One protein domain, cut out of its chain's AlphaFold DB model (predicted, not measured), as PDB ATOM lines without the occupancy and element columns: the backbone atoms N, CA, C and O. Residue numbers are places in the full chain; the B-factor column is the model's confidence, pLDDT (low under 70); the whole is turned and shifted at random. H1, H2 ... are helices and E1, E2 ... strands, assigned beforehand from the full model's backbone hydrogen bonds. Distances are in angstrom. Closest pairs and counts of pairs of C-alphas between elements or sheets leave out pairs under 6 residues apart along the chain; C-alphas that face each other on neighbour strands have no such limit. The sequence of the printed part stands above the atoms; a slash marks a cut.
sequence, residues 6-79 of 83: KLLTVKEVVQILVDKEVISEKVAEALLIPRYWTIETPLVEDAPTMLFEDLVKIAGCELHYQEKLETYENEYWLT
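AT A GLANCE: This is residues 6 to 79 of the 83 residues of an uncharacterized protein of Enterococcus faecium Com15 (UniProt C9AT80). What shape do these atoms make? A hairpin of two long strands, E1 and E2, forms one wall; H1 packs on it mainly at E2, and H4 mainly at E1. H2 folds back along H1, on the side away from the strands, and a long loop, residues 38 to 49, runs from short H3 to H4. What is the make-up? The 74 printed residues hold four named helices, then two antiparallel strands, in the order H1 H2 H3 H4 E1 E2, a mixed class; the whole is compact, with a radius of gyration of the C-alphas of 11.9 A and spans of 35 by 24 by 17 A.

HOW THE PARTS SIT: How do the first helices stand? H1, residues 10 to 19, and H2, residues 25 to 31, form a helical hairpin: they touch, closest at the C-alphas of Val 14 and Ala 28, 6.0 A, with a shallow tilt of 29 degrees, opposite ways. What do the next helices meet? H3, residues 34 to 37, only just touches H4, residues 50 to 58, with 3 pairs of C-alphas within 8 A, closest Trp 37 and Phe 52, 5.5 A. H1 and H4 also only just touch, with 3 such pairs, closest Leu 17 and Val 56, 6.9 A, at a steep tilt of 42 degrees, the same way. How do the strands pair? E1, residues 61 to 68, and E2, residues 73 to 79, form an antiparallel hairpin at 155 degrees, with N 62 and O 79 at 2.8 A and N 75 and O 66 at 2.9 A, within hydrogen-bond range. The closest C-alphas of H4 and E1 are Glu 53 and Leu 63, 6.0 A; those of H1 and E2 are Val 10 and Tyr 76, 7.7 A. Are the helix backbones in range? Every O i to N i+4 pair is within hydrogen-bond range in H1 and H4, and 2 of 3 are in H2; H3 is too short for such a pair.

IN THESE COORDINATES: Where does H1 begin? C-alpha 10 is at (166.377, 213.845, 187.095), and H1 is 14.2 A from first to last C-alpha; H2 is 9.7 A, H3 5.5 A and H4 12.3 A. Where do the strands lie? E1 is 22.2 A long, from C-alpha 61 at (162.016, 210.307, 174.195); E2 is 20.0 A long and ends at C-alpha 79, (157.005, 212.011, 175.716).

THE WHOLE: How far does it reach? The two C-alphas farthest apart, those of Glu 21 and Glu 70, are 35.6 A apart. Is it unbroken? The printed part has no cut; the link from H3 to H4 is long, with 12 residues, and the other links are tight. Where is confidence low? The pLDDT is under 70 at residues 40 to 46, 69 and 71 to 73, against a mean of 84.3 over the printed part.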
ATOM      1  N   LYS A   6     153.313 211.919 183.629       81.88
ATOM      2  CA  LYS A   6     154.018 211.514 184.847       81.88
ATOM      3  C   LYS A   6     155.213 212.452 185.005       81.88
ATOM      4  O   LYS A   6     156.088 212.462 184.144       81.88
ATOM      5  N   LEU A   7     155.230 213.203 186.101       85.62
ATOM      6  CA  LEU A   7     156.387 213.998 186.488       85.62
ATOM      7  C   LEU A   7     157.535 213.073 186.889       85.62
ATOM      8  O   LEU A   7     157.314 212.064 187.566       85.62
ATOM      9  N   LEU A   8     158.737 213.411 186.446       86.00
ATOM     10  CA  LEU A   8     159.945 212.638 186.682       86.00
ATOM     11  C   LEU A   8     160.992 213.511 187.358       86.00
ATOM     12  O   LEU A   8     161.181 214.678 187.028       86.00
ATOM     13  N   THR A   9     161.709 212.907 188.290       87.31
ATOM     14  CA  THR A   9     162.954 213.468 188.808       87.31
ATOM     15  C   THR A   9     164.090 213.249 187.810       87.31
ATOM     16  O   THR A   9     164.064 212.301 187.022       87.31
ATOM     17  N   VAL A  10     165.154 214.053 187.895       86.88
ATOM     18  CA  VAL A  10     166.377 213.845 187.095       86.88
ATOM     19  C   VAL A  10     166.933 212.435 187.286       86.88
ATOM     20  O   VAL A  10     167.348 211.797 186.326       86.88
ATOM     21  N   LYS A  11     166.866 211.901 188.512       90.50
ATOM     22  CA  LYS A  11     167.286 210.528 188.807       90.50
ATOM     23  C   LYS A  11     166.481 209.492 188.023       90.50
ATOM     24  O   LYS A  11     167.061 208.541 187.510       90.50
ATOM     25  N   GLU A  12     165.166 209.670 187.916       92.00
ATOM     26  CA  GLU A  12     164.323 208.783 187.108       92.00
ATOM     27  C   GLU A  12     164.638 208.907 185.613       92.00
ATOM     28  O   GLU A  12     164.706 207.889 184.930       92.00
ATOM     29  N   VAL A  13     164.884 210.120 185.108       90.94
ATOM     30  CA  VAL A  13     165.291 210.321 183.706       90.94
ATOM     31  C   VAL A  13     166.635 209.642 183.429       90.94
ATOM     32  O   VAL A  13     166.758 208.895 182.465       90.94
ATOM     33  N   VAL A  14     167.625 209.824 184.304       92.12
ATOM     34  CA  VAL A  14     168.946 209.190 184.188       92.12
ATOM     35  C   VAL A  14     168.841 207.663 184.247       92.12
ATOM     36  O   VAL A  14     169.496 206.984 183.458       92.12
ATOM     37  N   GLN A  15     167.979 207.109 185.107       94.06
ATOM     38  CA  GLN A  15     167.746 205.664 185.153       94.06
ATOM     39  C   GLN A  15     167.179 205.140 183.827       94.06
ATOM     40  O   GLN A  15     167.634 204.113 183.337       94.06
ATOM     41  N   ILE A  16     166.262 205.876 183.189       92.56
ATOM     42  CA  ILE A  16     165.733 205.514 181.864       92.56
ATOM     43  C   ILE A  16     166.851 205.469 180.812       92.56
ATOM     44  O   ILE A  16     166.830 204.600 179.939       92.56
ATOM     45  N   LEU A  17     167.833 206.377 180.882       94.56
ATOM     46  CA  LEU A  17     168.984 206.372 179.971       94.56
ATOM     47  C   LEU A  17     169.886 205.144 180.179       94.56
ATOM     48  O   LEU A  17     170.409 204.609 179.202       94.56
ATOM     49  N   VAL A  18     170.050 204.691 181.427       95.69
ATOM     50  CA  VAL A  18     170.782 203.454 181.756       95.69
ATOM     51  C   VAL A  18     170.019 202.227 181.264       95.69
ATOM     52  O   VAL A  18     170.590 201.397 180.563       95.69
ATOM     53  N   ASP A  19     168.721 202.140 181.557       95.00
ATOM     54  CA  ASP A  19     167.872 200.996 181.191       95.00
ATOM     55  C   ASP A  19     167.762 200.813 179.666       95.00
ATOM     56  O   ASP A  19     167.541 199.707 179.175       95.00
ATOM     57  N   LYS A  20     167.915 201.906 178.910       92.94
ATOM     58  CA  LYS A  20     167.946 201.919 177.440       92.94
ATOM     59  C   LYS A  20     169.349 201.784 176.849       92.94
ATOM     60  O   LYS A  20     169.498 201.935 175.640       92.94
ATOM     61  N   GLU A  21     170.356 201.543 177.685       94.19
ATOM     62  CA  GLU A  21     171.757 201.375 177.288       94.19
ATOM     63  C   GLU A  21     172.342 202.593 176.538       94.19
ATOM     64  O   GLU A  21     173.312 202.471 175.791       94.19
ATOM     65  N   VAL A  22     171.783 203.794 176.750       94.88
ATOM     66  CA  VAL A  22     172.302 205.048 176.171       94.88
ATOM     67  C   VAL A  22     173.562 205.501 176.909       94.88
ATOM     68  O   VAL A  22     174.491 206.036 176.303       94.88
ATOM     69  N   ILE A  23     173.609 205.270 178.223       94.12
ATOM     70  CA  ILE A  23     174.749 205.588 179.090       94.12
ATOM     71  C   ILE A  23     175.051 204.421 180.035       94.12
ATOM     72  O   ILE A  23     174.184 203.614 180.350       94.12
ATOM     73  N   SER A  24     176.287 204.360 180.535       95.12
ATOM     74  CA  SER A  24     176.669 203.410 181.593       95.12
ATOM     75  C   SER A  24     176.299 203.920 182.990       95.12
ATOM     76  O   SER A  24     176.197 205.130 183.195       95.12
ATOM     77  N   GLU A  25     176.219 203.022 183.979       93.25
ATOM     78  CA  GLU A  25     176.003 203.377 185.396       93.25
ATOM     79  C   GLU A  25     177.019 204.413 185.908       93.25
ATOM     80  O   GLU A  25     176.663 205.379 186.577       93.25
ATOM     81  N   LYS A  26     178.290 204.287 185.508       91.94
ATOM     82  CA  LYS A  26     179.344 205.240 185.887       91.94
ATOM     83  C   LYS A  26     179.090 206.650 185.340       91.94
ATOM     84  O   LYS A  26     179.425 207.641 185.982       91.94
ATOM     85  N   VAL A  27     178.537 206.748 184.132       90.88
ATOM     86  CA  VAL A  27     178.171 208.034 183.519       90.88
ATOM     87  C   VAL A  27     176.891 208.581 184.155       90.88
ATOM     88  O   VAL A  27     176.792 209.787 184.358       90.88
ATOM     89  N   ALA A  28     175.958 207.706 184.533       91.94
ATOM     90  CA  ALA A  28     174.746 208.076 185.254       91.94
ATOM     91  C   ALA A  28     175.053 208.756 186.594       91.94
ATOM     92  O   ALA A  28     174.487 209.806 186.874       91.94
ATOM     93  N   GLU A  29     176.000 208.229 187.377       90.50
ATOM     94  CA  GLU A  29     176.434 208.862 188.632       90.50
ATOM     95  C   GLU A  29     176.949 210.293 188.416       90.50
ATOM     96  O   GLU A  29     176.591 211.203 189.163       90.50
ATOM     97  N   ALA A  30     177.751 210.512 187.369       88.81
ATOM     98  CA  ALA A  30     178.251 211.841 187.026       88.81
ATOM     99  C   ALA A  30     177.120 212.778 186.570       88.81
ATOM    100  O   ALA A  30     177.091 213.941 186.967       88.81
ATOM    101  N   LEU A  31     176.162 212.266 185.791       87.38
ATOM    102  CA  LEU A  31     174.996 213.007 185.303       87.38
ATOM    103  C   LEU A  31     173.986 213.383 186.392       87.38
ATOM    104  O   LEU A  31     173.053 214.110 186.087       87.38
ATOM    105  N   LEU A  32     174.148 212.942 187.642       86.00
ATOM    106  CA  LEU A  32     173.333 213.439 188.757       86.00
ATOM    107  C   LEU A  32     173.851 214.769 189.325       86.00
ATOM    108  O   LEU A  32     173.131 215.437 190.069       86.00
ATOM    109  N   ILE A  33     175.071 215.188 188.973       85.19
ATOM    110  CA  ILE A  33     175.631 216.472 189.410       85.19
ATOM    111  C   ILE A  33     174.982 217.601 188.582       85.19
ATOM    112  O   ILE A  33     175.114 217.563 187.355       85.19
ATOM    113  N   PRO A  34     174.331 218.603 189.220       81.62
ATOM    114  CA  PRO A  34     173.551 219.657 188.557       81.62
ATOM    115  C   PRO A  34     174.206 220.258 187.315       81.62
ATOM    116  O   PRO A  34     173.632 220.186 186.233       81.62
ATOM    117  N   ARG A  35     175.467 220.674 187.415       81.00
ATOM    118  CA  ARG A  35     176.269 221.204 186.304       81.00
ATOM    119  C   ARG A  35     176.253 220.412 184.984       81.00
ATOM    120  O   ARG A  35     176.561 220.988 183.941       81.00
ATOM    121  N   TYR A  36     175.981 219.106 184.996       80.12
ATOM    122  CA  TYR A  36     175.950 218.298 183.769       80.12
ATOM    123  C   TYR A  36     174.561 218.164 183.140       80.12
ATOM    124  O   TYR A  36     174.474 217.906 181.939       80.12
ATOM    125  N   TRP A  37     173.488 218.356 183.907       80.94
ATOM    126  CA  TRP A  37     172.118 218.196 183.416       80.94
ATOM    127  C   TRP A  37     171.311 219.492 183.419       80.94
ATOM    128  O   TRP A  37     170.362 219.579 182.649       80.94
ATOM    129  N   THR A  38     171.711 220.505 184.189       82.44
ATOM    130  CA  THR A  38     171.078 221.827 184.228       82.44
ATOM    131  C   THR A  38     172.083 222.967 184.057       82.44
ATOM    132  O   THR A  38     173.270 222.850 184.379       82.44
ATOM    133  N   ILE A  39     171.612 224.075 183.490       79.00
ATOM    134  CA  ILE A  39     172.371 225.303 183.290       79.00
ATOM    135  C   ILE A  39     172.399 226.103 184.603       79.00
ATOM    136  O   ILE A  39     171.456 226.807 184.934       79.00
ATOM    137  N   GLU A  40     173.527 226.069 185.316       68.19
ATOM    138  CA  GLU A  40     173.749 226.817 186.571       68.19
ATOM    139  C   GLU A  40     174.110 228.305 186.334       68.19
ATOM    140  O   GLU A  40     175.076 228.823 186.904       68.19
ATOM    141  N   THR A  41     173.416 229.011 185.433       60.62
ATOM    142  CA  THR A  41     173.724 230.429 185.161       60.62
ATOM    143  C   THR A  41     172.661 231.359 185.734       60.62
ATOM    144  O   THR A  41     171.481 231.108 185.536       60.62
ATOM    145  N   PRO A  42     173.036 232.507 186.328       57.44
ATOM    146  CA  PRO A  42     172.076 233.460 186.898       57.44
ATOM    147  C   PRO A  42     171.172 234.160 185.863       57.44
ATOM    148  O   PRO A  42     170.383 235.021 186.233       57.44
ATOM    149  N   LEU A  43     171.317 233.846 184.571       55.31
ATOM    150  CA  LEU A  43     170.576 234.450 183.456       55.31
ATOM    151  C   LEU A  43     169.684 233.442 182.710       55.31
ATOM    152  O   LEU A  43     168.949 233.853 181.816       55.31
ATOM    153  N   VAL A  44     169.769 232.147 183.035       56.66
ATOM    154  CA  VAL A  44     168.982 231.074 182.413       56.66
ATOM    155  C   VAL A  44     168.482 230.173 183.539       56.66
ATOM    156  O   VAL A  44     169.290 229.523 184.193       56.66
ATOM    157  N   GLU A  45     167.173 230.189 183.777       60.62
ATOM    158  CA  GLU A  45     166.471 229.442 184.833       60.62
ATOM    159  C   GLU A  45     166.624 227.928 184.626       60.62
ATOM    160  O   GLU A  45     165.928 227.364 183.789       60.62
ATOM    161  N   ASP A  46     167.565 227.289 185.336       69.38
ATOM    162  CA  ASP A  46     167.723 225.839 185.586       69.38
ATOM    163  C   ASP A  46     167.365 224.865 184.431       69.38
ATOM    164  O   ASP A  46     167.013 223.693 184.647       69.38
ATOM    165  N   ALA A  47     167.480 225.320 183.185       76.81
ATOM    166  CA  ALA A  47     167.055 224.588 182.005       76.81
ATOM    167  C   ALA A  47     167.981 223.392 181.744       76.81
ATOM    168  O   ALA A  47     169.174 223.459 182.066       76.81
ATOM    169  N   PRO A  48     167.477 222.305 181.134       83.56
ATOM    170  CA  PRO A  48     168.308 221.203 180.681       83.56
ATOM    171  C   PRO A  48     169.493 221.658 179.832       83.56
ATOM    172  O   PRO A  48     169.382 222.555 178.995       83.56
ATOM    173  N   THR A  49     170.637 220.997 179.996       86.44
ATOM    174  CA  THR A  49     171.731 221.161 179.034       86.44
ATOM    175  C   THR A  49     171.357 220.505 177.703       86.44
ATOM    176  O   THR A  49     170.697 219.466 177.676       86.44
ATOM    177  N   MET A  50     171.855 221.049 176.585       86.94
ATOM    178  CA  MET A  50     171.682 220.423 175.262       86.94
ATOM    179  C   MET A  50     172.149 218.959 175.247       86.94
ATOM    180  O   MET A  50     171.508 218.107 174.645       86.94
ATOM    181  N   LEU A  51     173.244 218.655 175.960       86.94
ATOM    182  CA  LEU A  51     173.746 217.288 176.098       86.94
ATOM    183  C   LEU A  51     172.699 216.367 176.737       86.94
ATOM    184  O   LEU A  51     172.494 215.251 176.269       86.94
ATOM    185  N   PHE A  52     172.052 216.822 177.810       89.31
ATOM    186  CA  PHE A  52     171.045 216.031 178.506       89.31
ATOM    187  C   PHE A  52     169.811 215.793 177.628       89.31
ATOM    188  O   PHE A  52     169.330 214.663 177.545       89.31
ATOM    189  N   GLU A  53     169.353 216.814 176.900       90.06
ATOM    190  CA  GLU A  53     168.264 216.671 175.926       90.06
ATOM    191  C   GLU A  53     168.594 215.663 174.819       90.06
ATOM    192  O   GLU A  53     167.757 214.828 174.469       90.06
ATOM    193  N   ASP A  54     169.812 215.706 174.279       91.75
ATOM    194  CA  ASP A  54     170.234 214.810 173.203       91.75
ATOM    195  C   ASP A  54     170.311 213.351 173.667       91.75
ATOM    196  O   ASP A  54     169.877 212.452 172.945       91.75
ATOM    197  N   LEU A  55     170.776 213.095 174.895       92.81
ATOM    198  CA  LEU A  55     170.752 211.749 175.479       92.81
ATOM    199  C   LEU A  55     169.318 211.214 175.602       92.81
ATOM    200  O   LEU A  55     169.057 210.054 175.272       92.81
ATOM    201  N   VAL A  56     168.371 212.060 176.016       92.06
ATOM    202  CA  VAL A  56     166.948 211.691 176.098       92.06
ATOM    203  C   VAL A  56     166.356 211.415 174.709       92.06
ATOM    204  O   VAL A  56     165.629 210.429 174.544       92.06
ATOM    205  N   LYS A  57     166.731 212.199 173.689       93.44
ATOM    206  CA  LYS A  57     166.345 211.955 172.286       93.44
ATOM    207  C   LYS A  57     166.883 210.632 171.756       93.44
ATOM    208  O   LYS A  57     166.131 209.887 171.130       93.44
ATOM    209  N   ILE A  58     168.138 210.287 172.054       92.62
ATOM    210  CA  ILE A  58     168.732 208.986 171.691       92.62
ATOM    211  C   ILE A  58     167.975 207.832 172.368       92.62
ATOM    212  O   ILE A  58     167.751 206.792 171.752       92.62
ATOM    213  N   ALA A  59     167.490 208.035 173.597       90.88
ATOM    214  CA  ALA A  59     166.593 207.102 174.282       90.88
ATOM    215  C   ALA A  59     165.190 206.981 173.636       90.88
ATOM    216  O   ALA A  59     164.354 206.193 174.103       90.88
ATOM    217  N   GLY A  60     164.901 207.718 172.560       91.62
ATOM    218  CA  GLY A  60     163.613 207.713 171.864       91.62
ATOM    219  C   GLY A  60     162.525 208.476 172.619       91.62
ATOM    220  O   GLY A  60     161.345 208.130 172.519       91.62
ATOM    221  N   CYS A  61     162.917 209.456 173.430       92.12
ATOM    222  CA  CYS A  61     162.016 210.307 174.195       92.12
ATOM    223  C   CYS A  61     162.309 211.784 173.911       92.12
ATOM    224  O   CYS A  61     163.403 212.148 173.504       92.12
ATOM    225  N   GLU A  62     161.343 212.648 174.163       92.12
ATOM    226  CA  GLU A  62     161.540 214.091 174.195       92.12
ATOM    227  C   GLU A  62     161.444 214.558 175.647       92.12
ATOM    228  O   GLU A  62     160.518 214.169 176.367       92.12
ATOM    229  N   LEU A  63     162.434 215.341 176.084       91.06
ATOM    230  CA  LEU A  63     162.451 215.948 177.408       91.06
ATOM    231  C   LEU A  63     161.654 217.243 177.376       91.06
ATOM    232  O   LEU A  63     161.962 218.146 176.603       91.06
ATOM    233  N   HIS A  64     160.681 217.343 178.266       89.25
ATOM    234  CA  HIS A  64     159.941 218.569 178.508       89.25
ATOM    235  C   HIS A  64     160.189 219.027 179.933       89.25
ATOM    236  O   HIS A  64     160.360 218.202 180.838       89.25
ATOM    237  N   TYR A  65     160.185 220.339 180.131       85.62
ATOM    238  CA  TYR A  65     160.236 220.930 181.453       85.62
ATOM    239  C   TYR A  65     159.354 222.170 181.528       85.62
ATOM    240  O   TYR A  65     159.111 222.845 180.526       85.62
ATOM    241  N   GLN A  66     158.869 222.459 182.728       81.50
ATOM    242  CA  GLN A  66     158.195 223.706 183.044       81.50
ATOM    243  C   GLN A  66     158.710 224.221 184.383       81.50
ATOM    244  O   GLN A  66     158.787 223.469 185.355       81.50
ATOM    245  N   GLU A  67     159.009 225.512 184.437       74.94
ATOM    246  CA  GLU A  67     159.350 226.182 185.683       74.94
ATOM    247  C   GLU A  67     158.113 226.310 186.583       74.94
ATOM    248  O   GLU A  67     157.052 226.802 186.168       74.94
ATOM    249  N   LYS A  68     158.245 225.900 187.848       72.62
ATOM    250  CA  LYS A  68     157.308 226.293 188.898       72.62
ATOM    251  C   LYS A  68     157.816 227.534 189.611       72.62
ATOM    252  O   LYS A  68     158.569 227.441 190.576       72.62
ATOM    253  N   LEU A  69     157.270 228.683 189.223       68.81
ATOM    254  CA  LEU A  69     157.506 229.978 189.878       68.81
ATOM    255  C   LEU A  69     157.228 229.972 191.394       68.81
ATOM    256  O   LEU A  69     157.778 230.781 192.132       68.81
ATOM    257  N   GLU A  70     156.361 229.074 191.873       73.19
ATOM    258  CA  GLU A  70     156.037 228.958 193.302       73.19
ATOM    259  C   GLU A  70     157.150 228.288 194.119       73.19
ATOM    260  O   GLU A  70     157.309 228.598 195.300       73.19
ATOM    261  N   THR A  71     157.903 227.368 193.512       66.81
ATOM    262  CA  THR A  71     158.929 226.563 194.195       66.81
ATOM    263  C   THR A  71     160.341 226.836 193.690       66.81
ATOM    264  O   THR A  71     161.279 226.359 194.318       66.81
ATOM    265  N   TYR A  72     160.501 227.610 192.609       65.88
ATOM    266  CA  TYR A  72     161.761 227.784 191.874       65.88
ATOM    267  C   TYR A  72     162.402 226.438 191.505       65.88
ATOM    268  O   TYR A  72     163.617 226.283 191.514       65.88
ATOM    269  N   GLU A  73     161.564 225.439 191.229       67.69
ATOM    270  CA  GLU A  73     161.995 224.102 190.831       67.69
ATOM    271  C   GLU A  73     161.348 223.746 189.495       67.69
ATOM    272  O   GLU A  73     160.183 224.066 189.243       67.69
ATOM    273  N   ASN A  74     162.094 223.050 188.644       75.06
ATOM    274  CA  ASN A  74     161.593 222.586 187.359       75.06
ATOM    275  C   ASN A  74     160.837 221.260 187.496       75.06
ATOM    276  O   ASN A  74     161.295 220.313 188.137       75.06
ATOM    277  N   GLU A  75     159.686 221.175 186.835       81.38
ATOM    278  CA  GLU A  75     158.949 219.933 186.633       81.38
ATOM    279  C   GLU A  75     159.337 219.312 185.298       81.38
ATOM    280  O   GLU A  75     159.193 219.965 184.269       81.38
ATOM    281  N   TYR A  76     159.771 218.049 185.295       85.06
ATOM    282  CA  TYR A  76     160.165 217.341 184.076       85.06
ATOM    283  C   TYR A  76     159.168 216.247 183.706       85.06
ATOM    284  O   TYR A  76     158.639 215.548 184.574       85.06
ATOM    285  N   TRP A  77     158.955 216.037 182.409       90.31
ATOM    286  CA  TRP A  77     158.257 214.860 181.891       90.31
ATOM    287  C   TRP A  77     158.824 214.429 180.540       90.31
ATOM    288  O   TRP A  77     159.470 215.201 179.836       90.31
ATOM    289  N   LEU A  78     158.578 213.167 180.182       90.44
ATOM    290  CA  LEU A  78     159.006 212.591 178.912       90.44
ATOM    291  C   LEU A  78     157.798 212.269 178.034       90.44
ATOM    292  O   LEU A  78     156.807 211.705 178.509       90.44
ATOM    293  N   THR A  79     157.899 212.562 176.742       90.75
ATOM    294  CA  THR A  79     157.005 212.011 175.716       90.75
ATOM    295  C   THR A  79     157.782 211.040 174.840       90.75
ATOM    296  O   THR A  79     158.972 211.213 174.596       90.75
TER     297      THR A  79